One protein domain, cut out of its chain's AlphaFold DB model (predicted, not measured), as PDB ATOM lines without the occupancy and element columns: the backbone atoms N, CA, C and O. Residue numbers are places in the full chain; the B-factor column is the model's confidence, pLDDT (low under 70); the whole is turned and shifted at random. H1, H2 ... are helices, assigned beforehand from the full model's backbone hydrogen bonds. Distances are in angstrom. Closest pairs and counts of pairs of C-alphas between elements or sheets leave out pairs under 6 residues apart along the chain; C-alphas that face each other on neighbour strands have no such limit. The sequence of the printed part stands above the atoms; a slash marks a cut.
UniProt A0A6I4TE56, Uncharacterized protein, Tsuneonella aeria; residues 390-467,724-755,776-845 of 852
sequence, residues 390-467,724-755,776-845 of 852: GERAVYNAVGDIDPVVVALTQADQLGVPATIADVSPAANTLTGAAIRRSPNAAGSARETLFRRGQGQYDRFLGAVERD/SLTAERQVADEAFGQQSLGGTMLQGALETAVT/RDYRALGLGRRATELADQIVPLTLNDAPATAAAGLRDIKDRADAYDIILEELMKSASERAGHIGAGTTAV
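Overview. This is residues 390 to 467, 724 to 755 and 776 to 845 of the 852 residues of an uncharacterized protein of Tsuneonella aeria (UniProt A0A6I4TE56). A small core of crossed helices, H1, H3, H4 and the later part of H8, sends out long arms: H5 with H6 beyond it reaches one way along the longest axis, H7 and H9 the other way. H2 packs beside the first part of H9, while residues 742 to 755 of H7, 776 to 782 of H8, 818 to 830 of H9 and residues 836 to 842 stick out. The printed part has 180 residues with nine named helices, H1 to H9 in order, and no named strand: all helix. It is loose, with a radius of gyration of the C-alphas of 20.7 A, and spans 75 by 40 by 26 A.

Arrangement. H1, residues 390 to 398, touches residues 790 to 798 of H8, residues 776 to 798; their closest C-alphas, Gly 390 and Ile 794, are 4.8 A apart. H2, residues 402 to 413, touches H9, residues 803 to 835, at a shallow tilt of 21 degrees, opposite ways; the closest C-alphas, Leu 408 and Pro 803, are 5.0 A apart. H3, residues 420 to 423, and H4, residues 425 to 437, touch only at the corner, closest at C-alphas 421 and 428, 4.1 A. H4 and H8 are the hubs, touching five helices each; their closest C-alphas, Ala 434 and Ala 791, are 4.2 A apart. H5, residues 439 to 454, touches H8 at a shallow tilt of 23 degrees, the same way, closest at C-alphas 441 and 792, 5.4 A. H6, residues 456 to 467, meets H5 only through their link. H7, residues 726 to 755, touches H4 about perpendicular, at 84 degrees, closest at C-alphas 433 and 733, 5.3 A. Every O i to N i+4 pair is within hydrogen-bond range in H1, H2, H4, H5, H6 and H9, against 22 of 26 in H7 and 16 of 19 in H8; H3 is too short for such a pair.

Along the chain. H1 begins at C-alpha 390 (173.735, 173.016, 129.483). H5 measures 22.7 A, H7 44.2 A, H8 31.8 A and H9 47.0 A, which ends at C-alpha 835 (187.901, 145.292, 115.281).

Size, cuts and confidence. The C-alphas farthest apart, Glu 465 and Gly 839, are 75.2 A apart. Residues 468 to 723 and 756 to 775 are cut out, with C-alpha gaps of 35.9 A and 27.0 A. Of the links printed whole, none is long. Mean pLDDT of the printed part is 76.5; 54 residues are under 70, among them 737 to 755, 776 to 784 and 824 to 845.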
ATOM      1  N   GLY A 390     174.214 171.704 129.915       87.12
ATOM      2  CA  GLY A 390     173.735 173.016 129.483       87.12
ATOM      3  C   GLY A 390     174.465 173.522 128.242       87.12
ATOM      4  O   GLY A 390     173.810 173.834 127.254       87.12
ATOM      5  N   GLU A 391     175.802 173.524 128.248       91.00
ATOM      6  CA  GLU A 391     176.606 173.979 127.100       91.00
ATOM      7  C   GLU A 391     176.300 173.170 125.839       91.00
ATOM      8  O   GLU A 391     176.081 173.743 124.779       91.00
ATOM      9  N   ARG A 392     176.186 171.842 125.959       88.69
ATOM     10  CA  ARG A 392     175.831 170.974 124.831       88.69
ATOM     11  C   ARG A 392     174.412 171.225 124.319       88.69
ATOM     12  O   ARG A 392     174.184 171.194 123.115       88.69
ATOM     13  N   ALA A 393     173.452 171.471 125.211       87.50
ATOM     14  CA  ALA A 393     172.086 171.806 124.811       87.50
ATOM     15  C   ALA A 393     172.030 173.147 124.064       87.50
ATOM     16  O   ALA A 393     171.337 173.244 123.054       87.50
ATOM     17  N   VAL A 394     172.784 174.150 124.527       90.31
ATOM     18  CA  VAL A 394     172.903 175.455 123.862       90.31
ATOM     19  C   VAL A 394     173.604 175.319 122.513       90.31
ATOM     20  O   VAL A 394     173.057 175.795 121.524       90.31
ATOM     21  N   TYR A 395     174.740 174.618 122.450       90.50
ATOM     22  CA  TYR A 395     175.476 174.336 121.211       90.50
ATOM     23  C   TYR A 395     174.570 173.694 120.156       90.50
ATOM     24  O   TYR A 395     174.406 174.223 119.060       90.50
ATOM     25  N   ASN A 396     173.874 172.615 120.529       88.38
ATOM     26  CA  ASN A 396     172.975 171.897 119.628       88.38
ATOM     27  C   ASN A 396     171.752 172.723 119.208       88.38
ATOM     28  O   ASN A 396     171.238 172.536 118.109       88.38
ATOM     29  N   ALA A 397     171.242 173.595 120.084       87.88
ATOM     30  CA  ALA A 397     170.108 174.455 119.756       87.88
ATOM     31  C   ALA A 397     170.513 175.604 118.830       87.88
ATOM     32  O   ALA A 397     169.747 175.957 117.939       87.88
ATOM     33  N   VAL A 398     171.691 176.194 119.038       90.19
ATOM     34  CA  VAL A 398     172.220 177.251 118.170       90.19
ATOM     35  C   VAL A 398     172.570 176.687 116.793       90.19
ATOM     36  O   VAL A 398     172.199 177.293 115.790       90.19
ATOM     37  N   GLY A 399     173.200 175.511 116.742       88.81
ATOM     38  CA  GLY A 399     173.673 174.915 115.499       88.81
ATOM     39  C   GLY A 399     174.866 175.696 114.959       88.81
ATOM     40  O   GLY A 399     175.960 175.598 115.506       88.81
ATOM     41  N   ASP A 400     174.647 176.486 113.909       86.62
ATOM     42  CA  ASP A 400     175.670 177.382 113.368       86.62
ATOM     43  C   ASP A 400     175.869 178.597 114.295       86.62
ATOM     44  O   ASP A 400     174.970 179.423 114.489       86.62
ATOM     45  N   ILE A 401     177.052 178.673 114.908       89.06
ATOM     46  CA  ILE A 401     177.399 179.674 115.923       89.06
ATOM     47  C   ILE A 401     177.883 180.982 115.299       89.06
ATOM     48  O   ILE A 401     177.719 182.039 115.917       89.06
ATOM     49  N   ASP A 402     178.432 180.956 114.088       88.12
ATOM     50  CA  ASP A 402     179.059 182.136 113.488       88.12
ATOM     51  C   ASP A 402     178.073 183.306 113.301       88.12
ATOM     52  O   ASP A 402     178.390 184.423 113.728       88.12
ATOM     53  N   PRO A 403     176.833 183.100 112.803       88.50
ATOM     54  CA  PRO A 403     175.833 184.163 112.709       88.50
ATOM     55  C   PRO A 403     175.469 184.763 114.072       88.50
ATOM     56  O   PRO A 403     175.257 185.972 114.195       88.50
ATOM     57  N   VAL A 404     175.415 183.924 115.110       90.94
ATOM     58  CA  VAL A 404     175.090 184.334 116.483       90.94
ATOM     59  C   VAL A 404     176.217 185.179 117.065       90.94
ATOM     60  O   VAL A 404     175.967 186.230 117.651       90.94
ATOM     61  N   VAL A 405     177.464 184.762 116.861       91.56
ATOM     62  CA  VAL A 405     178.654 185.496 117.298       91.56
ATOM     63  C   VAL A 405     178.771 186.847 116.593       91.56
ATOM     64  O   VAL A 405     179.087 187.845 117.247       91.56
ATOM     65  N   VAL A 406     178.484 186.913 115.290       90.62
ATOM     66  CA  VAL A 406     178.458 188.176 114.533       90.62
ATOM     67  C   VAL A 406     177.395 189.120 115.095       90.62
ATOM     68  O   VAL A 406     177.703 190.280 115.378       90.62
ATOM     69  N   ALA A 407     176.177 188.626 115.335       89.81
ATOM     70  CA  ALA A 407     175.093 189.429 115.900       89.81
ATOM     71  C   ALA A 407     175.418 189.949 117.314       89.81
ATOM     72  O   ALA A 407     175.172 191.116 117.616       89.81
ATOM     73  N   LEU A 408     176.026 189.119 118.169       92.44
ATOM     74  CA  LEU A 408     176.475 189.529 119.505       92.44
ATOM     75  C   LEU A 408     177.602 190.566 119.440       92.44
ATOM     76  O   LEU A 408     177.588 191.532 120.194       92.44
ATOM     77  N   THR A 409     178.547 190.410 118.513       93.06
ATOM     78  CA  THR A 409     179.638 191.379 118.314       93.06
ATOM     79  C   THR A 409     179.093 192.736 117.853       93.06
ATOM     80  O   THR A 409     179.539 193.778 118.324       93.06
ATOM     81  N   GLN A 410     178.093 192.738 116.969       89.88
ATOM     82  CA  GLN A 410     177.417 193.963 116.539       89.88
ATOM     83  C   GLN A 410     176.640 194.621 117.688       89.88
ATOM     84  O   GLN A 410     176.682 195.841 117.842       89.88
ATOM     85  N   ALA A 411     175.956 193.827 118.515       92.44
ATOM     86  CA  ALA A 411     175.262 194.336 119.692       92.44
ATOM     87  C   ALA A 411     176.234 194.985 120.693       92.44
ATOM     88  O   ALA A 411     175.942 196.069 121.194       92.44
ATOM     89  N   ASP A 412     177.407 194.383 120.909       93.56
ATOM     90  CA  ASP A 412     178.473 194.925 121.762       93.56
ATOM     91  C   ASP A 412     178.949 196.306 121.286       93.56
ATOM     92  O   ASP A 412     178.962 197.266 122.055       93.56
ATOM     93  N   GLN A 413     179.231 196.442 119.984       90.00
ATOM     94  CA  GLN A 413     179.656 197.707 119.366       90.00
ATOM     95  C   GLN A 413     178.625 198.832 119.525       90.00
ATOM     96  O   GLN A 413     178.983 200.009 119.570       90.00
ATOM     97  N   LEU A 414     177.342 198.476 119.603       89.25
ATOM     98  CA  LEU A 414     176.233 199.418 119.757       89.25
ATOM     99  C   LEU A 414     175.836 199.638 121.223       89.25
ATOM    100  O   LEU A 414     174.949 200.448 121.495       89.25
ATOM    101  N   GLY A 415     176.481 198.940 122.165       89.75
ATOM    102  CA  GLY A 415     176.144 198.976 123.587       89.75
ATOM    103  C   GLY A 415     174.788 198.340 123.906       89.75
ATOM    104  O   GLY A 415     174.161 198.694 124.905       89.75
ATOM    105  N   VAL A 416     174.299 197.435 123.054       92.38
ATOM    106  CA  VAL A 416     173.027 196.732 123.233       92.38
ATOM    107  C   VAL A 416     173.277 195.433 124.010       92.38
ATOM    108  O   VAL A 416     174.026 194.584 123.529       92.38
ATOM    109  N   PRO A 417     172.629 195.214 125.170       93.06
ATOM    110  CA  PRO A 417     172.805 194.012 125.998       93.06
ATOM    111  C   PRO A 417     172.041 192.805 125.421       93.06
ATOM    112  O   PRO A 417     171.083 192.286 126.014       93.06
ATOM    113  N   ALA A 418     172.413 192.410 124.202       93.06
ATOM    114  CA  ALA A 418     171.873 191.249 123.515       93.06
ATOM    115  C   ALA A 418     172.469 189.960 124.083       93.06
ATOM    116  O   ALA A 418     173.666 189.853 124.336       93.06
ATOM    117  N   THR A 419     171.609 188.967 124.240       94.31
ATOM    118  CA  THR A 419     171.944 187.633 124.729       94.31
ATOM    119  C   THR A 419     171.841 186.621 123.588       94.31
ATOM    120  O   THR A 419     171.212 186.890 122.559       94.31
ATOM    121  N   ILE A 420     172.385 185.415 123.772       94.50
ATOM    122  CA  ILE A 420     172.250 184.313 122.799       94.50
ATOM    123  C   ILE A 420     170.766 184.041 122.504       94.50
ATOM    124  O   ILE A 420     170.382 183.813 121.357       94.50
ATOM    125  N   ALA A 421     169.912 184.114 123.528       94.25
ATOM    126  CA  ALA A 421     168.473 183.929 123.388       94.25
ATOM    127  C   ALA A 421     167.776 185.054 122.602       94.25
ATOM    128  O   ALA A 421     166.646 184.858 122.163       94.25
ATOM    129  N   ASP A 422     168.379 186.230 122.437       93.31
ATOM    130  CA  ASP A 422     167.782 187.308 121.640       93.31
ATOM    131  C   ASP A 422     168.097 187.142 120.153       93.31
ATOM    132  O   ASP A 422     167.212 187.333 119.318       93.31
ATOM    133  N   VAL A 423     169.330 186.735 119.838       91.88
ATOM    134  CA  VAL A 423     169.836 186.634 118.460       91.88
ATOM    135  C   VAL A 423     169.599 185.261 117.816       91.88
ATOM    136  O   VAL A 423     169.599 185.155 116.594       91.88
ATOM    137  N   SER A 424     169.349 184.207 118.607       92.88
ATOM    138  CA  SER A 424     169.013 182.867 118.108       92.88
ATOM    139  C   SER A 424     167.582 182.468 118.494       92.88
ATOM    140  O   SER A 424     167.290 182.276 119.679       92.88
ATOM    141  N   PRO A 425     166.668 182.278 117.518       90.38
ATOM    142  CA  PRO A 425     165.310 181.804 117.788       90.38
ATOM    143  C   PRO A 425     165.272 180.445 118.494       90.38
ATOM    144  O   PRO A 425     164.478 180.245 119.409       90.38
ATOM    145  N   ALA A 426     166.154 179.521 118.114       88.81
ATOM    146  CA  ALA A 426     166.214 178.199 118.724       88.81
ATOM    147  C   ALA A 426     166.732 178.261 120.171       88.81
ATOM    148  O   ALA A 426     166.142 177.645 121.063       88.81
ATOM    149  N   ALA A 427     167.755 179.082 120.440       92.69
ATOM    150  CA  ALA A 427     168.203 179.341 121.806       92.69
ATOM    151  C   ALA A 427     167.125 180.057 122.635       92.69
ATOM    152  O   ALA A 427     166.971 179.754 123.819       92.69
ATOM    153  N   ASN A 428     166.332 180.954 122.035       93.56
ATOM    154  CA  ASN A 428     165.189 181.594 122.691       93.56
ATOM    155  C   ASN A 428     164.165 180.558 123.169       93.56
ATOM    156  O   ASN A 428     163.769 180.565 124.335       93.56
ATOM    157  N   THR A 429     163.778 179.634 122.289       90.81
ATOM    158  CA  THR A 429     162.818 178.568 122.598       90.81
ATOM    159  C   THR A 429     163.341 177.644 123.698       90.81
ATOM    160  O   THR A 429     162.619 177.379 124.666       90.81
ATOM    161  N   LEU A 430     164.611 177.228 123.608       92.00
ATOM    162  CA  LEU A 430     165.289 176.433 124.638       92.00
ATOM    163  C   LEU A 430     165.292 177.155 125.995       92.00
ATOM    164  O   LEU A 430     164.935 176.578 127.022       92.00
ATOM    165  N   THR A 431     165.647 178.439 125.992       94.25
ATOM    166  CA  THR A 431     165.696 179.286 127.194       94.25
ATOM    167  C   THR A 431     164.312 179.455 127.808       94.25
ATOM    168  O   THR A 431     164.156 179.354 129.021       94.25
ATOM    169  N   GLY A 432     163.279 179.653 126.986       92.31
ATOM    170  CA  GLY A 432     161.898 179.734 127.450       92.31
ATOM    171  C   GLY A 432     161.442 178.445 128.142       92.31
ATOM    172  O   GLY A 432     160.795 178.513 129.188       92.31
ATOM    173  N   ALA A 433     161.794 177.280 127.591       90.94
ATOM    174  CA  ALA A 433     161.509 175.987 128.217       90.94
ATOM    175  C   ALA A 433     162.263 175.819 129.548       90.94
ATOM    176  O   ALA A 433     161.672 175.409 130.550       90.94
ATOM    177  N   ALA A 434     163.535 176.229 129.598       91.94
ATOM    178  CA  ALA A 434     164.330 176.232 130.824       91.94
ATOM    179  C   ALA A 434     163.709 177.124 131.920       91.94
ATOM    180  O   ALA A 434     163.510 176.669 133.049       91.94
ATOM    181  N   ILE A 435     163.307 178.355 131.579       93.69
ATOM    182  CA  ILE A 435     162.627 179.294 132.490       93.69
ATOM    183  C   ILE A 435     161.359 178.676 133.088       93.69
ATOM    184  O   ILE A 435     161.114 178.803 134.284       93.69
ATOM    185  N   ARG A 436     160.538 177.990 132.283       90.19
ATOM    186  CA  ARG A 436     159.304 177.354 132.781       90.19
ATOM    187  C   ARG A 436     159.576 176.144 133.676       90.19
ATOM    188  O   ARG A 436     158.754 175.831 134.536       90.19
ATOM    189  N   ARG A 437     160.708 175.461 133.483       88.44
ATOM    190  CA  ARG A 437     161.060 174.232 134.204       88.44
ATOM    191  C   ARG A 437     161.713 174.487 135.565       88.44
ATOM    192  O   ARG A 437     161.563 173.646 136.453       88.44
ATOM    193  N   SER A 438     162.426 175.600 135.737       90.62
ATOM    194  CA  SER A 438     163.122 175.924 136.987       90.62
ATOM    195  C   SER A 438     162.696 177.277 137.576       90.62
ATOM    196  O   SER A 438     162.837 178.310 136.917       90.62
ATOM    197  N   PRO A 439     162.255 177.319 138.851       88.88
ATOM    198  CA  PRO A 439     162.015 178.573 139.564       88.88
ATOM    199  C   PRO A 439     163.260 179.466 139.675       88.88
ATOM    200  O   PRO A 439     163.127 180.687 139.593       88.88
ATOM    201  N   ASN A 440     164.453 178.877 139.828       91.00
ATOM    202  CA  ASN A 440     165.717 179.618 139.909       91.00
ATOM    203  C   ASN A 440     166.044 180.270 138.565       91.00
ATOM    204  O   ASN A 440     166.316 181.470 138.503       91.00
ATOM    205  N   ALA A 441     165.925 179.501 137.480       91.75
ATOM    206  CA  ALA A 441     166.086 179.990 136.118       91.75
ATOM    207  C   ALA A 441     165.089 181.118 135.799       91.75
ATOM    208  O   ALA A 441     165.465 182.139 135.230       91.75
ATOM    209  N   ALA A 442     163.832 180.990 136.240       91.25
ATOM    210  CA  ALA A 442     162.835 182.048 136.102       91.25
ATOM    211  C   ALA A 442     163.162 183.305 136.919       91.25
ATOM    212  O   ALA A 442     162.913 184.415 136.451       91.25
ATOM    213  N   GLY A 443     163.697 183.148 138.133       90.88
ATOM    214  CA  GLY A 443     164.171 184.261 138.956       90.88
ATOM    215  C   GLY A 443     165.305 185.026 138.276       90.88
ATOM    216  O   GLY A 443     165.189 186.233 138.083       90.88
ATOM    217  N   SER A 444     166.340 184.304 137.835       90.56
ATOM    218  CA  SER A 444     167.493 184.864 137.117       90.56
ATOM    219  C   SER A 444     167.077 185.569 135.821       90.56
ATOM    220  O   SER A 444     167.431 186.723 135.591       90.56
ATOM    221  N   ALA A 445     166.224 184.927 135.015       91.88
ATOM    222  CA  ALA A 445     165.724 185.517 133.780       91.88
ATOM    223  C   ALA A 445     164.939 186.811 134.023       91.88
ATOM    224  O   ALA A 445     165.157 187.794 133.320       91.88
ATOM    225  N   ARG A 446     164.044 186.846 135.020       90.12
ATOM    226  CA  ARG A 446     163.298 188.073 135.346       90.12
ATOM    227  C   ARG A 446     164.229 189.206 135.761       90.12
ATOM    228  O   ARG A 446     164.020 190.323 135.305       90.12
ATOM    229  N   GLU A 447     165.242 188.915 136.572       89.69
ATOM    230  CA  GLU A 447     166.209 189.916 137.027       89.69
ATOM    231  C   GLU A 447     167.013 190.502 135.859       89.69
ATOM    232  O   GLU A 447     167.067 191.719 135.689       89.69
ATOM    233  N   THR A 448     167.582 189.653 134.999       89.62
ATOM    234  CA  THR A 448     168.340 190.110 133.824       89.62
ATOM    235  C   THR A 448     167.467 190.907 132.856       89.62
ATOM    236  O   THR A 448     167.833 192.010 132.448       89.62
ATOM    237  N   LEU A 449     166.277 190.399 132.521       88.25
ATOM    238  CA  LEU A 449     165.367 191.071 131.590       88.25
ATOM    239  C   LEU A 449     164.855 192.409 132.152       88.25
ATOM    240  O   LEU A 449     164.667 193.361 131.393       88.25
ATOM    241  N   PHE A 450     164.667 192.508 133.471       85.88
ATOM    242  CA  PHE A 450     164.260 193.743 134.138       85.88
ATOM    243  C   PHE A 450     165.380 194.792 134.160       85.88
ATOM    244  O   PHE A 450     165.144 195.922 133.726       85.88
ATOM    245  N   ARG A 451     166.602 194.427 134.582       84.75
ATOM    246  CA  ARG A 451     167.775 195.328 134.561       84.75
ATOM    247  C   ARG A 451     168.034 195.877 133.160       84.75
ATOM    248  O   ARG A 451     168.243 197.077 132.983       84.75
ATOM    249  N   ARG A 452     167.919 195.018 132.146       85.50
ATOM    250  CA  ARG A 452     168.048 195.397 130.736       85.50
ATOM    251  C   ARG A 452     167.043 196.460 130.294       85.50
ATOM    252  O   ARG A 452     167.417 197.377 129.555       85.50
ATOM    253  N   GLY A 453     165.787 196.312 130.717       83.56
ATOM    254  CA  GLY A 453     164.713 197.253 130.408       83.56
ATOM    255  C   GLY A 453     164.941 198.626 131.038       83.56
ATOM    256  O   GLY A 453     164.746 199.636 130.372       83.56
ATOM    257  N   GLN A 454     165.435 198.677 132.281       84.44
ATOM    258  CA  GLN A 454     165.689 199.946 132.975       84.44
ATOM    259  C   GLN A 454     166.709 200.833 132.253       84.44
ATOM    260  O   GLN A 454     166.470 202.026 132.104       84.44
ATOM    261  N   GLY A 455     167.802 200.254 131.748       87.44
ATOM    262  CA  GLY A 455     168.838 201.012 131.037       87.44
ATOM    263  C   GLY A 455     168.485 201.390 129.593       87.44
ATOM    264  O   GLY A 455     169.319 201.957 128.896       87.44
ATOM    265  N   GLN A 456     167.294 201.043 129.088       89.44
ATOM    266  CA  GLN A 456     166.948 201.268 127.679       89.44
ATOM    267  C   GLN A 456     166.751 202.750 127.344       89.44
ATOM    268  O   GLN A 456     167.074 203.170 126.234       89.44
ATOM    269  N   TYR A 457     166.253 203.545 128.295       92.00
ATOM    270  CA  TYR A 457     166.140 204.995 128.135       92.00
ATOM    271  C   TYR A 457     167.520 205.656 128.030       92.00
ATOM    272  O   TYR A 457     167.763 206.403 127.088       92.00
ATOM    273  N   ASP A 458     168.450 205.306 128.919       92.38
ATOM    274  CA  ASP A 458     169.809 205.860 128.898       92.38
ATOM    275  C   ASP A 458     170.556 205.464 127.619       92.38
ATOM    276  O   ASP A 458     171.226 206.290 127.006       92.38
ATOM    277  N   ARG A 459     170.374 204.222 127.143       92.31
ATOM    278  CA  ARG A 459     170.900 203.792 125.838       92.31
ATOM    279  C   ARG A 459     170.278 204.557 124.675       92.31
ATOM    280  O   ARG A 459     170.976 204.817 123.699       92.31
ATOM    281  N   PHE A 460     168.994 204.912 124.755       94.94
ATOM    282  CA  PHE A 460     168.340 205.742 123.743       94.94
ATOM    283  C   PHE A 460     168.934 207.149 123.708       94.94
ATOM    284  O   PHE A 460     169.293 207.618 122.631       94.94
ATOM    285  N   LEU A 461     169.087 207.799 124.867       95.00
ATOM    286  CA  LEU A 461     169.731 209.111 124.948       95.00
ATOM    287  C   LEU A 461     171.172 209.052 124.435       95.00
ATOM    288  O   LEU A 461     171.532 209.840 123.568       95.00
ATOM    289  N   GLY A 462     171.949 208.061 124.879       95.00
ATOM    290  CA  GLY A 462     173.321 207.863 124.421       95.00
ATOM    291  C   GLY A 462     173.416 207.596 122.917       95.00
ATOM    292  O   GLY A 462     174.336 208.086 122.272       95.00
ATOM    293  N   ALA A 463     172.457 206.876 122.325       95.50
ATOM    294  CA  ALA A 463     172.402 206.674 120.878       95.50
ATOM    295  C   ALA A 463     172.084 207.979 120.134       95.50
ATOM    296  O   ALA A 463     172.741 208.286 119.145       95.50
ATOM    297  N   VAL A 464     171.127 208.776 120.623       96.06
ATOM    298  CA  VAL A 464     170.821 210.097 120.051       96.06
ATOM    299  C   VAL A 464     172.038 211.020 120.138       96.06
ATOM    300  O   VAL A 464     172.405 211.615 119.130       96.06
ATOM    301  N   GLU A 465     172.707 211.090 121.289       95.44
ATOM    302  CA  GLU A 465     173.898 211.926 121.480       95.44
ATOM    303  C   GLU A 465     175.062 211.511 120.580       95.44
ATOM    304  O   GLU A 465     175.696 212.349 119.940       95.44
ATOM    305  N   ARG A 466     175.319 210.203 120.503       94.81
ATOM    306  CA  ARG A 466     176.411 209.616 119.723       94.81
ATOM    307  C   ARG A 466     176.176 209.707 118.214       94.81
ATOM    308  O   ARG A 466     177.142 209.855 117.470       94.81
ATOM    309  N   ASP A 467     174.932 209.550 117.763       95.62
ATOM    310  CA  ASP A 467     174.606 209.405 116.338       95.62
ATOM    311  C   ASP A 467     174.059 210.683 115.713       95.62
ATOM    312  O   ASP A 467     174.142 210.831 114.500       95.62
ATOM    313  N   SER A 724     151.316 184.450 126.034       53.72
ATOM    314  CA  SER A 724     150.457 184.195 124.856       53.72
ATOM    315  C   SER A 724     150.786 182.980 123.963       53.72
ATOM    316  O   SER A 724     150.008 182.700 123.057       53.72
ATOM    317  N   LEU A 725     151.877 182.231 124.178       62.19
ATOM    318  CA  LEU A 725     152.342 181.187 123.232       62.19
ATOM    319  C   LEU A 725     152.127 179.741 123.716       62.19
ATOM    320  O   LEU A 725     153.063 178.951 123.769       62.19
ATOM    321  N   THR A 726     150.910 179.361 124.104       72.50
ATOM    322  CA  THR A 726     150.670 178.071 124.787       72.50
ATOM    323  C   THR A 726     151.024 176.834 123.946       72.50
ATOM    324  O   THR A 726     151.646 175.916 124.473       72.50
ATOM    325  N   ALA A 727     150.676 176.803 122.654       60.28
ATOM    326  CA  ALA A 727     150.884 175.621 121.805       60.28
ATOM    327  C   ALA A 727     152.365 175.386 121.452       60.28
ATOM    328  O   ALA A 727     152.881 174.286 121.623       60.28
ATOM    329  N   GLU A 728     153.077 176.434 121.031       65.88
ATOM    330  CA  GLU A 728     154.515 176.363 120.726       65.88
ATOM    331  C   GLU A 728     155.335 175.993 121.972       65.88
ATOM    332  O   GLU A 728     156.278 175.203 121.907       65.88
ATOM    333  N   ARG A 729     154.921 176.496 123.142       77.12
ATOM    334  CA  ARG A 729     155.556 176.167 124.421       77.12
ATOM    335  C   ARG A 729     155.382 174.711 124.814       77.12
ATOM    336  O   ARG A 729     156.340 174.140 125.314       77.12
ATOM    337  N   GLN A 730     154.217 174.111 124.575       74.25
ATOM    338  CA  GLN A 730     153.994 172.693 124.880       74.25
ATOM    339  C   GLN A 730     154.954 171.795 124.095       74.25
ATOM    340  O   GLN A 730     155.606 170.940 124.688       74.25
ATOM    341  N   VAL A 731     155.122 172.053 122.795       70.94
ATOM    342  CA  VAL A 731     156.060 171.298 121.947       70.94
ATOM    343  C   VAL A 731     157.506 171.491 122.416       70.94
ATOM    344  O   VAL A 731     158.252 170.520 122.551       70.94
ATOM    345  N   ALA A 732     157.900 172.730 122.724       72.38
ATOM    346  CA  ALA A 732     159.229 173.022 123.253       72.38
ATOM    347  C   ALA A 732     159.484 172.348 124.615       72.38
ATOM    348  O   ALA A 732     160.571 171.827 124.855       72.38
ATOM    349  N   ASP A 733     158.483 172.323 125.498       76.50
ATOM    350  CA  ASP A 733     158.579 171.735 126.838       76.50
ATOM    351  C   ASP A 733     158.667 170.198 126.786       76.50
ATOM    352  O   ASP A 733     159.385 169.587 127.589       76.50
ATOM    353  N   GLU A 734     157.983 169.569 125.823       70.75
ATOM    354  CA  GLU A 734     158.090 168.136 125.529       70.75
ATOM    355  C   GLU A 734     159.470 167.778 124.962       70.75
ATOM    356  O   GLU A 734     160.119 166.856 125.470       70.75
ATOM    357  N   ALA A 735     159.965 168.540 123.981       70.50
ATOM    358  CA  ALA A 735     161.297 168.354 123.403       70.50
ATOM    359  C   ALA A 735     162.414 168.543 124.447       70.50
ATOM    360  O   ALA A 735     163.334 167.725 124.532       70.50
ATOM    361  N   PHE A 736     162.293 169.554 125.314       76.38
ATOM    362  CA  PHE A 736     163.215 169.793 126.430       76.38
ATOM    363  C   PHE A 736     163.244 168.611 127.410       76.38
ATOM    364  O   PHE A 736     164.304 168.166 127.860       76.38
ATOM    365  N   GLY A 737     162.068 168.055 127.724       65.19
ATOM    366  CA  GLY A 737     161.943 166.857 128.555       65.19
ATOM    367  C   GLY A 737     162.649 165.643 127.944       65.19
ATOM    368  O   GLY A 737     163.347 164.917 128.655       65.19
ATOM    369  N   GLN A 738     162.535 165.452 126.629       62.56
ATOM    370  CA  GLN A 738     163.198 164.363 125.902       62.56
ATOM    371  C   GLN A 738     164.720 164.546 125.793       62.56
ATOM    372  O   GLN A 738     165.459 163.571 125.932       62.56
ATOM    373  N   GLN A 739     165.220 165.777 125.653       58.97
ATOM    374  CA  GLN A 739     166.661 166.066 125.697       58.97
ATOM    375  C   GLN A 739     167.295 165.671 127.039       58.97
ATOM    376  O   GLN A 739     168.398 165.121 127.070       58.97
ATOM    377  N   SER A 740     166.575 165.857 128.152       55.16
ATOM    378  CA  SER A 740     167.027 165.395 129.474       55.16
ATOM    379  C   SER A 740     167.094 163.859 129.605       55.16
ATOM    380  O   SER A 740     167.832 163.342 130.445       55.16
ATOM    381  N   LEU A 741     166.356 163.132 128.752       44.28
ATOM    382  CA  LEU A 741     166.282 161.666 128.693       44.28
ATOM    383  C   LEU A 741     167.327 161.045 127.743       44.28
ATOM    384  O   LEU A 741     167.866 159.978 128.053       44.28
ATOM    385  N   GLY A 742     167.648 161.695 126.620       42.09
ATOM    386  CA  GLY A 742     168.596 161.177 125.620       42.09
ATOM    387  C   GLY A 742     170.005 160.947 126.181       42.09
ATOM    388  O   GLY A 742     170.599 159.889 125.983       42.09
ATOM    389  N   GLY A 743     170.496 161.876 127.010       41.19
ATOM    390  CA  GLY A 743     171.800 161.739 127.669       41.19
ATOM    391  C   GLY A 743     171.883 160.575 128.666       41.19
ATOM    392  O   GLY A 743     172.963 160.034 128.883       41.19
ATOM    393  N   THR A 744     170.763 160.142 129.260       40.22
ATOM    394  CA  THR A 744     170.756 159.037 130.237       40.22
ATOM    395  C   THR A 744     170.888 157.651 129.624       40.22
ATOM    396  O   THR A 744     171.469 156.781 130.268       40.22
ATOM    397  N   MET A 745     170.382 157.429 128.407       37.88
ATOM    398  CA  MET A 745     170.571 156.138 127.737       37.88
ATOM    399  C   MET A 745     172.006 155.995 127.243       37.88
ATOM    400  O   MET A 745     172.623 154.973 127.512       37.88
ATOM    401  N   LEU A 746     172.567 157.051 126.645       35.44
ATOM    402  CA  LEU A 746     173.946 157.045 126.162       35.44
ATOM    403  C   LEU A 746     174.957 156.940 127.313       35.44
ATOM    404  O   LEU A 746     175.887 156.149 127.250       35.44
ATOM    405  N   GLN A 747     174.760 157.695 128.401       35.44
ATOM    406  CA  GLN A 747     175.682 157.690 129.541       35.44
ATOM    407  C   GLN A 747     175.576 156.402 130.366       35.44
ATOM    408  O   GLN A 747     176.607 155.899 130.797       35.44
ATOM    409  N   GLY A 748     174.370 155.843 130.539       35.72
ATOM    410  CA  GLY A 748     174.161 154.548 131.195       35.72
ATOM    411  C   GLY A 748     174.647 153.362 130.356       35.72
ATOM    412  O   GLY A 748     175.217 152.423 130.908       35.72
ATOM    413  N   ALA A 749     174.503 153.425 129.028       34.75
ATOM    414  CA  ALA A 749     175.085 152.448 128.108       34.75
ATOM    415  C   ALA A 749     176.619 152.532 128.106       34.75
ATOM    416  O   ALA A 749     177.276 151.506 128.264       34.75
ATOM    417  N   LEU A 750     177.204 153.740 128.069       30.50
ATOM    418  CA  LEU A 750     178.656 153.924 128.182       30.50
ATOM    419  C   LEU A 750     179.204 153.432 129.526       30.50
ATOM    420  O   LEU A 750     180.259 152.813 129.561       30.50
ATOM    421  N   GLU A 751     178.523 153.697 130.644       32.62
ATOM    422  CA  GLU A 751     178.969 153.226 131.964       32.62
ATOM    423  C   GLU A 751     178.943 151.696 132.046       32.62
ATOM    424  O   GLU A 751     179.844 151.092 132.624       32.62
ATOM    425  N   THR A 752     177.974 151.054 131.393       37.38
ATOM    426  CA  THR A 752     177.856 149.590 131.332       37.38
ATOM    427  C   THR A 752     178.892 148.974 130.379       37.38
ATOM    428  O   THR A 752     179.503 147.957 130.710       37.38
ATOM    429  N   ALA A 753     179.172 149.629 129.247       34.53
ATOM    430  CA  ALA A 753     180.187 149.217 128.277       34.53
ATOM    431  C   ALA A 753     181.629 149.421 128.787       34.53
ATOM    432  O   ALA A 753     182.516 148.630 128.475       34.53
ATOM    433  N   VAL A 754     181.871 150.450 129.611       35.38
ATOM    434  CA  VAL A 754     183.204 150.785 130.149       35.38
ATOM    435  C   VAL A 754     183.531 150.022 131.442       35.38
ATOM    436  O   VAL A 754     184.700 149.736 131.692       35.38
ATOM    437  N   THR A 755     182.537 149.660 132.263       39.03
ATOM    438  CA  THR A 755     182.769 148.956 133.546       39.03
ATOM    439  C   THR A 755     182.743 147.428 133.444       39.03
ATOM    440  O   THR A 755     183.134 146.753 134.396       39.03
ATOM    441  N   ARG A 776     157.403 154.310 137.210       43.94
ATOM    442  CA  ARG A 776     156.793 155.581 136.781       43.94
ATOM    443  C   ARG A 776     157.067 156.690 137.784       43.94
ATOM    444  O   ARG A 776     157.494 157.762 137.366       43.94
ATOM    445  N   ASP A 777     156.914 156.406 139.072       37.69
ATOM    446  CA  ASP A 777     157.094 157.405 140.126       37.69
ATOM    447  C   ASP A 777     158.575 157.762 140.327       37.69
ATOM    448  O   ASP A 777     158.909 158.938 140.436       37.69
ATOM    449  N   TYR A 778     159.500 156.793 140.251       37.97
ATOM    450  CA  TYR A 778     160.947 157.061 140.327       37.97
ATOM    451  C   TYR A 778     161.481 157.791 139.082       37.97
ATOM    452  O   TYR A 778     162.356 158.652 139.195       37.97
ATOM    453  N   ARG A 779     160.936 157.497 137.889       42.41
ATOM    454  CA  ARG A 779     161.220 158.279 136.674       42.41
ATOM    455  C   ARG A 779     160.666 159.694 136.814       42.41
ATOM    456  O   ARG A 779     161.419 160.631 136.606       42.41
ATOM    457  N   ALA A 780     159.419 159.880 137.241       46.62
ATOM    458  CA  ALA A 780     158.828 161.208 137.421       46.62
ATOM    459  C   ALA A 780     159.576 162.068 138.467       46.62
ATOM    460  O   ALA A 780     159.826 163.248 138.223       46.62
ATOM    461  N   LEU A 781     160.014 161.474 139.586       46.41
ATOM    462  CA  LEU A 781     160.761 162.154 140.657       46.41
ATOM    463  C   LEU A 781     162.216 162.504 140.282       46.41
ATOM    464  O   LEU A 781     162.718 163.548 140.701       46.41
ATOM    465  N   GLY A 782     162.899 161.666 139.493       54.59
ATOM    466  CA  GLY A 782     164.268 161.923 139.023       54.59
ATOM    467  C   GLY A 782     164.350 162.812 137.774       54.59
ATOM    468  O   GLY A 782     165.310 163.568 137.618       54.59
ATOM    469  N   LEU A 783     163.338 162.753 136.902       57.81
ATOM    470  CA  LEU A 783     163.251 163.572 135.687       57.81
ATOM    471  C   LEU A 783     162.993 165.043 136.004       57.81
ATOM    472  O   LEU A 783     163.584 165.906 135.361       57.81
ATOM    473  N   GLY A 784     162.183 165.332 137.029       67.62
ATOM    474  CA  GLY A 784     161.957 166.700 137.493       67.62
ATOM    475  C   GLY A 784     163.261 167.386 137.905       67.62
ATOM    476  O   GLY A 784     163.602 168.421 137.346       67.62
ATOM    477  N   ARG A 785     164.039 166.768 138.808       77.06
ATOM    478  CA  ARG A 785     165.294 167.361 139.312       77.06
ATOM    479  C   ARG A 785     166.342 167.564 138.220       77.06
ATOM    480  O   ARG A 785     166.947 168.623 138.164       77.06
ATOM    481  N   ARG A 786     166.523 166.593 137.319       76.00
ATOM    482  CA  ARG A 786     167.513 166.696 136.229       76.00
ATOM    483  C   ARG A 786     167.130 167.727 135.173       76.00
ATOM    484  O   ARG A 786     168.000 168.416 134.655       76.00
ATOM    485  N   ALA A 787     165.842 167.842 134.852       78.06
ATOM    486  CA  ALA A 787     165.362 168.892 133.961       78.06
ATOM    487  C   ALA A 787     165.510 170.282 134.605       78.06
ATOM    488  O   ALA A 787     165.820 171.240 133.902       78.06
ATOM    489  N   THR A 788     165.345 170.391 135.929       85.12
ATOM    490  CA  THR A 788     165.643 171.615 136.690       85.12
ATOM    491  C   THR A 788     167.142 171.934 136.687       85.12
ATOM    492  O   THR A 788     167.499 173.060 136.369       85.12
ATOM    493  N   GLU A 789     168.025 170.958 136.929       86.19
ATOM    494  CA  GLU A 789     169.488 171.141 136.850       86.19
ATOM    495  C   GLU A 789     169.946 171.574 135.449       86.19
ATOM    496  O   GLU A 789     170.785 172.461 135.316       86.19
ATOM    497  N   LEU A 790     169.382 170.977 134.392       88.00
ATOM    498  CA  LEU A 790     169.648 171.384 133.011       88.00
ATOM    499  C   LEU A 790     169.185 172.825 132.760       88.00
ATOM    500  O   LEU A 790     169.919 173.615 132.170       88.00
ATOM    501  N   ALA A 791     167.986 173.180 133.224       89.44
ATOM    502  CA  ALA A 791     167.459 174.534 133.102       89.44
ATOM    503  C   ALA A 791     168.329 175.572 133.835       89.44
ATOM    504  O   ALA A 791     168.577 176.649 133.289       89.44
ATOM    505  N   ASP A 792     168.837 175.223 135.018       91.56
ATOM    506  CA  ASP A 792     169.730 176.063 135.822       91.56
ATOM    507  C   ASP A 792     171.109 176.261 135.166       91.56
ATOM    508  O   ASP A 792     171.760 177.268 135.426       91.56
ATOM    509  N   GLN A 793     171.537 175.352 134.281       92.31
ATOM    510  CA  GLN A 793     172.758 175.511 133.477       92.31
ATOM    511  C   GLN A 793     172.527 176.316 132.189       92.31
ATOM    512  O   GLN A 793     173.419 177.040 131.760       92.31
ATOM    513  N   ILE A 794     171.352 176.200 131.562       94.12
ATOM    514  CA  ILE A 794     171.058 176.859 130.277       94.12
ATOM    515  C   ILE A 794     170.890 178.365 130.449       94.12
ATOM    516  O   ILE A 794     171.501 179.129 129.709       94.12
ATOM    517  N   VAL A 795     170.066 178.803 131.404       94.38
ATOM    518  CA  VAL A 795     169.680 180.219 131.502       94.38
ATOM    519  C   VAL A 795     170.867 181.167 131.727       94.38
ATOM    520  O   VAL A 795     170.913 182.187 131.043       94.38
ATOM    521  N   PRO A 796     171.852 180.869 132.599       94.00
ATOM    522  CA  PRO A 796     173.034 181.721 132.747       94.00
ATOM    523  C   PRO A 796     173.870 181.849 131.467       94.00
ATOM    524  O   PRO A 796     174.477 182.891 131.244       94.00
ATOM    525  N   LEU A 797     173.897 180.811 130.623       93.31
ATOM    526  CA  LEU A 797     174.605 180.839 129.343       93.31
ATOM    527  C   LEU A 797     173.829 181.664 128.316       93.31
ATOM    528  O   LEU A 797     174.384 182.549 127.669       93.31
ATOM    529  N   THR A 798     172.533 181.388 128.166       94.69
ATOM    530  CA  THR A 798     171.735 181.967 127.084       94.69
ATOM    531  C   THR A 798     171.230 183.373 127.360       94.69
ATOM    532  O   THR A 798     170.939 184.077 126.395       94.69
ATOM    533  N   LEU A 799     171.141 183.782 128.631       94.69
ATOM    534  CA  LEU A 799     170.777 185.133 129.075       94.69
ATOM    535  C   LEU A 799     171.968 185.931 129.619       94.69
ATOM    536  O   LEU A 799     171.770 186.862 130.395       94.69
ATOM    537  N   ASN A 800     173.197 185.589 129.231       93.50
ATOM    538  CA  ASN A 800     174.343 186.453 129.498       93.50
ATOM    539  C   ASN A 800     174.182 187.767 128.711       93.50
ATOM    540  O   ASN A 800     174.180 187.752 127.481       93.50
ATOM    541  N   ASP A 801     173.996 188.876 129.432       91.50
ATOM    542  CA  ASP A 801     173.710 190.216 128.908       91.50
ATOM    543  C   ASP A 801     174.966 191.016 128.534       91.50
ATOM    544  O   ASP A 801     174.842 192.159 128.095       91.50
ATOM    545  N   ALA A 802     176.152 190.411 128.652       93.94
ATOM    546  CA  ALA A 802     177.410 190.918 128.113       93.94
ATOM    547  C   ALA A 802     177.703 190.238 126.757       93.94
ATOM    548  O   ALA A 802     178.209 189.108 126.744       93.94
ATOM    549  N   PRO A 803     177.422 190.889 125.608       94.19
ATOM    550  CA  PRO A 803     177.470 190.232 124.303       94.19
ATOM    551  C   PRO A 803     178.873 189.734 123.940       94.19
ATOM    552  O   PRO A 803     179.005 188.625 123.423       94.19
ATOM    553  N   ALA A 804     179.927 190.488 124.278       93.00
ATOM    554  CA  ALA A 804     181.313 190.046 124.106       93.00
ATOM    555  C   ALA A 804     181.620 188.753 124.885       93.00
ATOM    556  O   ALA A 804     182.218 187.822 124.341       93.00
ATOM    557  N   THR A 805     181.161 188.660 126.136       95.00
ATOM    558  CA  THR A 805     181.325 187.466 126.980       95.00
ATOM    559  C   THR A 805     180.511 186.292 126.443       95.00
ATOM    560  O   THR A 805     181.012 185.173 126.394       95.00
ATOM    561  N   ALA A 806     179.275 186.535 126.000       94.06
ATOM    562  CA  ALA A 806     178.424 185.516 125.393       94.06
ATOM    563  C   ALA A 806     179.032 184.969 124.089       94.06
ATOM    564  O   ALA A 806     179.052 183.757 123.873       94.06
ATOM    565  N   ALA A 807     179.588 185.846 123.248       94.00
ATOM    566  CA  ALA A 807     180.278 185.468 122.021       94.00
ATOM    567  C   ALA A 807     181.561 184.672 122.307       94.00
ATOM    568  O   ALA A 807     181.800 183.650 121.669       94.00
ATOM    569  N   ALA A 808     182.374 185.106 123.276       92.81
ATOM    570  CA  ALA A 808     183.566 184.371 123.699       92.81
ATOM    571  C   ALA A 808     183.213 182.991 124.271       92.81
ATOM    572  O   ALA A 808     183.839 182.003 123.899       92.81
ATOM    573  N   GLY A 809     182.169 182.909 125.100       91.81
ATOM    574  CA  GLY A 809     181.677 181.648 125.650       91.81
ATOM    575  C   GLY A 809     181.176 180.686 124.572       91.81
ATOM    576  O   GLY A 809     181.471 179.500 124.632       91.81
ATOM    577  N   LEU A 810     180.472 181.181 123.549       92.06
ATOM    578  CA  LEU A 810     180.048 180.348 122.419       92.06
ATOM    579  C   LEU A 810     181.223 179.821 121.588       92.06
ATOM    580  O   LEU A 810     181.194 178.657 121.195       92.06
ATOM    581  N   ARG A 811     182.250 180.647 121.345       92.31
ATOM    582  CA  ARG A 811     183.475 180.203 120.657       92.31
ATOM    583  C   ARG A 811     184.201 179.127 121.458       92.31
ATOM    584  O   ARG A 811     184.521 178.087 120.909       92.31
ATOM    585  N   ASP A 812     184.355 179.325 122.764       91.00
ATOM    586  CA  ASP A 812     184.974 178.331 123.645       91.00
ATOM    587  C   ASP A 812     184.183 177.007 123.689       91.00
ATOM    588  O   ASP A 812     184.766 175.923 123.653       91.00
ATOM    589  N   ILE A 813     182.845 177.070 123.700       89.44
ATOM    590  CA  ILE A 813     181.995 175.875 123.592       89.44
ATOM    591  C   ILE A 813     182.229 175.165 122.252       89.44
ATOM    592  O   ILE A 813     182.312 173.935 122.234       89.44
ATOM    593  N   LYS A 814     182.340 175.914 121.148       89.00
ATOM    594  CA  LYS A 814     182.633 175.362 119.820       89.00
ATOM    595  C   LYS A 814     184.003 174.692 119.780       89.00
ATOM    596  O   LYS A 814     184.080 173.530 119.400       89.00
ATOM    597  N   ASP A 815     185.047 175.368 120.243       86.56
ATOM    598  CA  ASP A 815     186.413 174.838 120.239       86.56
ATOM    599  C   ASP A 815     186.506 173.533 121.049       86.56
ATOM    600  O   ASP A 815     187.137 172.561 120.625       86.56
ATOM    601  N   ARG A 816     185.812 173.466 122.196       86.25
ATOM    602  CA  ARG A 816     185.714 172.245 123.010       86.25
ATOM    603  C   ARG A 816     184.872 171.146 122.353       86.25
ATOM    604  O   ARG A 816     185.180 169.969 122.547       86.25
ATOM    605  N   ALA A 817     183.822 171.496 121.608       82.06
ATOM    606  CA  ALA A 817     183.027 170.535 120.839       82.06
ATOM    607  C   ALA A 817     183.861 169.911 119.711       82.06
ATOM    608  O   ALA A 817     183.969 168.688 119.641       82.06
ATOM    609  N   ASP A 818     184.525 170.746 118.914       81.50
ATOM    610  CA  ASP A 818     185.352 170.322 117.783       81.50
ATOM    611  C   ASP A 818     186.526 169.446 118.263       81.50
ATOM    612  O   ASP A 818     186.810 168.391 117.692       81.50
ATOM    613  N   ALA A 819     187.171 169.816 119.378       76.69
ATOM    614  CA  ALA A 819     188.218 168.999 119.995       76.69
ATOM    615  C   ALA A 819     187.705 167.622 120.453       76.69
ATOM    616  O   ALA A 819     188.418 166.621 120.348       76.69
ATOM    617  N   TYR A 820     186.472 167.555 120.963       73.69
ATOM    618  CA  TYR A 820     185.854 166.296 121.373       73.69
ATOM    619  C   TYR A 820     185.539 165.398 120.173       73.69
ATOM    620  O   TYR A 820     185.782 164.192 120.251       73.69
ATOM    621  N   ASP A 821     185.058 165.969 119.069       72.56
ATOM    622  CA  ASP A 821     184.737 165.225 117.849       72.56
ATOM    623  C   ASP A 821     185.995 164.618 117.211       72.56
ATOM    624  O   ASP A 821     185.988 163.437 116.861       72.56
ATOM    625  N   ILE A 822     187.119 165.347 117.198       72.44
ATOM    626  CA  ILE A 822     188.425 164.822 116.755       72.44
ATOM    627  C   ILE A 822     188.851 163.610 117.600       72.44
ATOM    628  O   ILE A 822     189.254 162.574 117.065       72.44
ATOM    629  N   ILE A 823     188.734 163.706 118.930       71.12
ATOM    630  CA  ILE A 823     189.060 162.594 119.839       71.12
ATOM    631  C   ILE A 823     188.139 161.396 119.578       71.12
ATOM    632  O   ILE A 823     188.577 160.244 119.660       71.12
ATOM    633  N   LEU A 824     186.861 161.647 119.284       64.75
ATOM    634  CA  LEU A 824     185.879 160.600 119.026       64.75
ATOM    635  C   LEU A 824     186.155 159.883 117.701       64.75
ATOM    636  O   LEU A 824     186.112 158.653 117.667       64.75
ATOM    637  N   GLU A 825     186.499 160.624 116.647       68.25
ATOM    638  CA  GLU A 825     186.935 160.070 115.364       68.25
ATOM    639  C   GLU A 825     188.193 159.217 115.522       68.25
ATOM    640  O   GLU A 825     188.258 158.100 115.005       68.25
ATOM    641  N   GLU A 826     189.176 159.689 116.290       68.19
ATOM    642  CA  GLU A 826     190.408 158.943 116.544       68.19
ATOM    643  C   GLU A 826     190.143 157.671 117.366       68.19
ATOM    644  O   GLU A 826     190.671 156.595 117.061       68.19
ATOM    645  N   LEU A 827     189.243 157.739 118.354       66.81
ATOM    646  CA  LEU A 827     188.766 156.570 119.093       66.81
ATOM    647  C   LEU A 827     188.041 155.577 118.183       66.81
ATOM    648  O   LEU A 827     188.356 154.387 118.241       66.81
ATOM    649  N   MET A 828     187.121 156.044 117.336       64.25
ATOM    650  CA  MET A 828     186.373 155.219 116.382       64.25
ATOM    651  C   MET A 828     187.294 154.558 115.360       64.25
ATOM    652  O   MET A 828     187.154 153.364 115.092       64.25
ATOM    653  N   LYS A 829     188.284 155.291 114.847       68.94
ATOM    654  CA  LYS A 829     189.317 154.763 113.954       68.94
ATOM    655  C   LYS A 829     190.178 153.714 114.657       68.94
ATOM    656  O   LYS A 829     190.374 152.621 114.140       68.94
ATOM    657  N   SER A 830     190.599 153.974 115.894       62.59
ATOM    658  CA  SER A 830     191.362 152.993 116.677       62.59
ATOM    659  C   SER A 830     190.537 151.752 117.058       62.59
ATOM    660  O   SER A 830     191.093 150.674 117.285       62.59
ATOM    661  N   ALA A 831     189.213 151.896 117.172       58.72
ATOM    662  CA  ALA A 831     188.285 150.807 117.441       58.72
ATOM    663  C   ALA A 831     188.017 149.981 116.177       58.72
ATOM    664  O   ALA A 831     187.973 148.756 116.273       58.72
ATOM    665  N   SER A 832     187.907 150.610 115.002       56.03
ATOM    666  CA  SER A 832     187.754 149.912 113.720       56.03
ATOM    667  C   SER A 832     189.024 149.147 113.329       56.03
ATOM    668  O   SER A 832     188.943 147.990 112.915       56.03
ATOM    669  N   GLU A 833     190.205 149.719 113.579       59.47
ATOM    670  CA  GLU A 833     191.498 149.050 113.392       59.47
ATOM    671  C   GLU A 833     191.660 147.839 114.329       59.47
ATOM    672  O   GLU A 833     192.133 146.779 113.917       59.47
ATOM    673  N   ARG A 834     191.195 147.941 115.583       52.91
ATOM    674  CA  ARG A 834     191.204 146.818 116.541       52.91
ATOM    675  C   ARG A 834     190.118 145.774 116.267       52.91
ATOM    676  O   ARG A 834     190.349 144.588 116.501       52.91
ATOM    677  N   ALA A 835     188.971 146.182 115.731       44.09
ATOM    678  CA  ALA A 835     187.901 145.292 115.281       44.09
ATOM    679  C   ALA A 835     188.341 144.393 114.112       44.09
ATOM    680  O   ALA A 835     187.861 143.268 113.999       44.09
ATOM    681  N   GLY A 836     189.315 144.825 113.303       44.69
ATOM    682  CA  GLY A 836     189.953 143.983 112.284       44.69
ATOM    683  C   GLY A 836     190.726 142.777 112.842       44.69
ATOM    684  O   GLY A 836     191.013 141.838 112.102       44.69
ATOM    685  N   HIS A 837     191.035 142.759 114.144       44.03
ATOM    686  CA  HIS A 837     191.837 141.711 114.787       44.03
ATOM    687  C   HIS A 837     191.060 140.810 115.761       44.03
ATOM    688  O   HIS A 837     191.608 139.809 116.223       44.03
ATOM    689  N   ILE A 838     189.791 141.108 116.061       42.91
ATOM    690  CA  ILE A 838     188.966 140.333 117.001       42.91
ATOM    691  C   ILE A 838     187.667 139.935 116.290       42.91
ATOM    692  O   ILE A 838     186.900 140.785 115.853       42.91
ATOM    693  N   GLY A 839     187.453 138.626 116.131       38.97
ATOM    694  CA  GLY A 839     186.423 138.040 115.268       38.97
ATOM    695  C   GLY A 839     184.992 138.577 115.445       38.97
ATOM    696  O   GLY A 839     184.567 138.971 116.532       38.97
ATOM    697  N   ALA A 840     184.241 138.493 114.341       36.22
ATOM    698  CA  ALA A 840     182.963 139.139 114.000       36.22
ATOM    699  C   ALA A 840     181.775 139.055 114.993       36.22
ATOM    700  O   ALA A 840     180.718 139.614 114.719       36.22
ATOM    701  N   GLY A 841     181.900 138.371 116.133       38.75
ATOM    702  CA  GLY A 841     180.811 138.206 117.107       38.75
ATOM    703  C   GLY A 841     180.687 139.333 118.140       38.75
ATOM    704  O   GLY A 841     179.597 139.580 118.644       38.75
ATOM    705  N   THR A 842     181.780 140.034 118.457       37.78
ATOM    706  CA  THR A 842     181.792 141.122 119.466       37.78
ATOM    707  C   THR A 842     181.609 142.510 118.849       37.78
ATOM    708  O   THR A 842     181.123 143.430 119.505       37.78
ATOM    709  N   THR A 843     181.914 142.648 117.561       38.28
ATOM    710  CA  THR A 843     181.854 143.903 116.804       38.28
ATOM    711  C   THR A 843     180.429 144.367 116.502       38.28
ATOM    712  O   THR A 843     180.184 145.567 116.491       38.28
ATOM    713  N   ALA A 844     179.459 143.458 116.348       36.09
ATOM    714  CA  ALA A 844     178.062 143.825 116.081       36.09
ATOM    715  C   ALA A 844     177.359 144.491 117.282       36.09
ATOM    716  O   ALA A 844     176.494 145.348 117.104       36.09
ATOM    717  N   VAL A 845     177.741 144.133 118.512       38.62
ATOM    718  CA  VAL A 845     177.153 144.715 119.734       38.62
ATOM    719  C   VAL A 845     177.737 146.106 119.990       38.62
ATOM    720  O   VAL A 845     176.986 147.059 120.148       38.62
TER     721      VAL A 845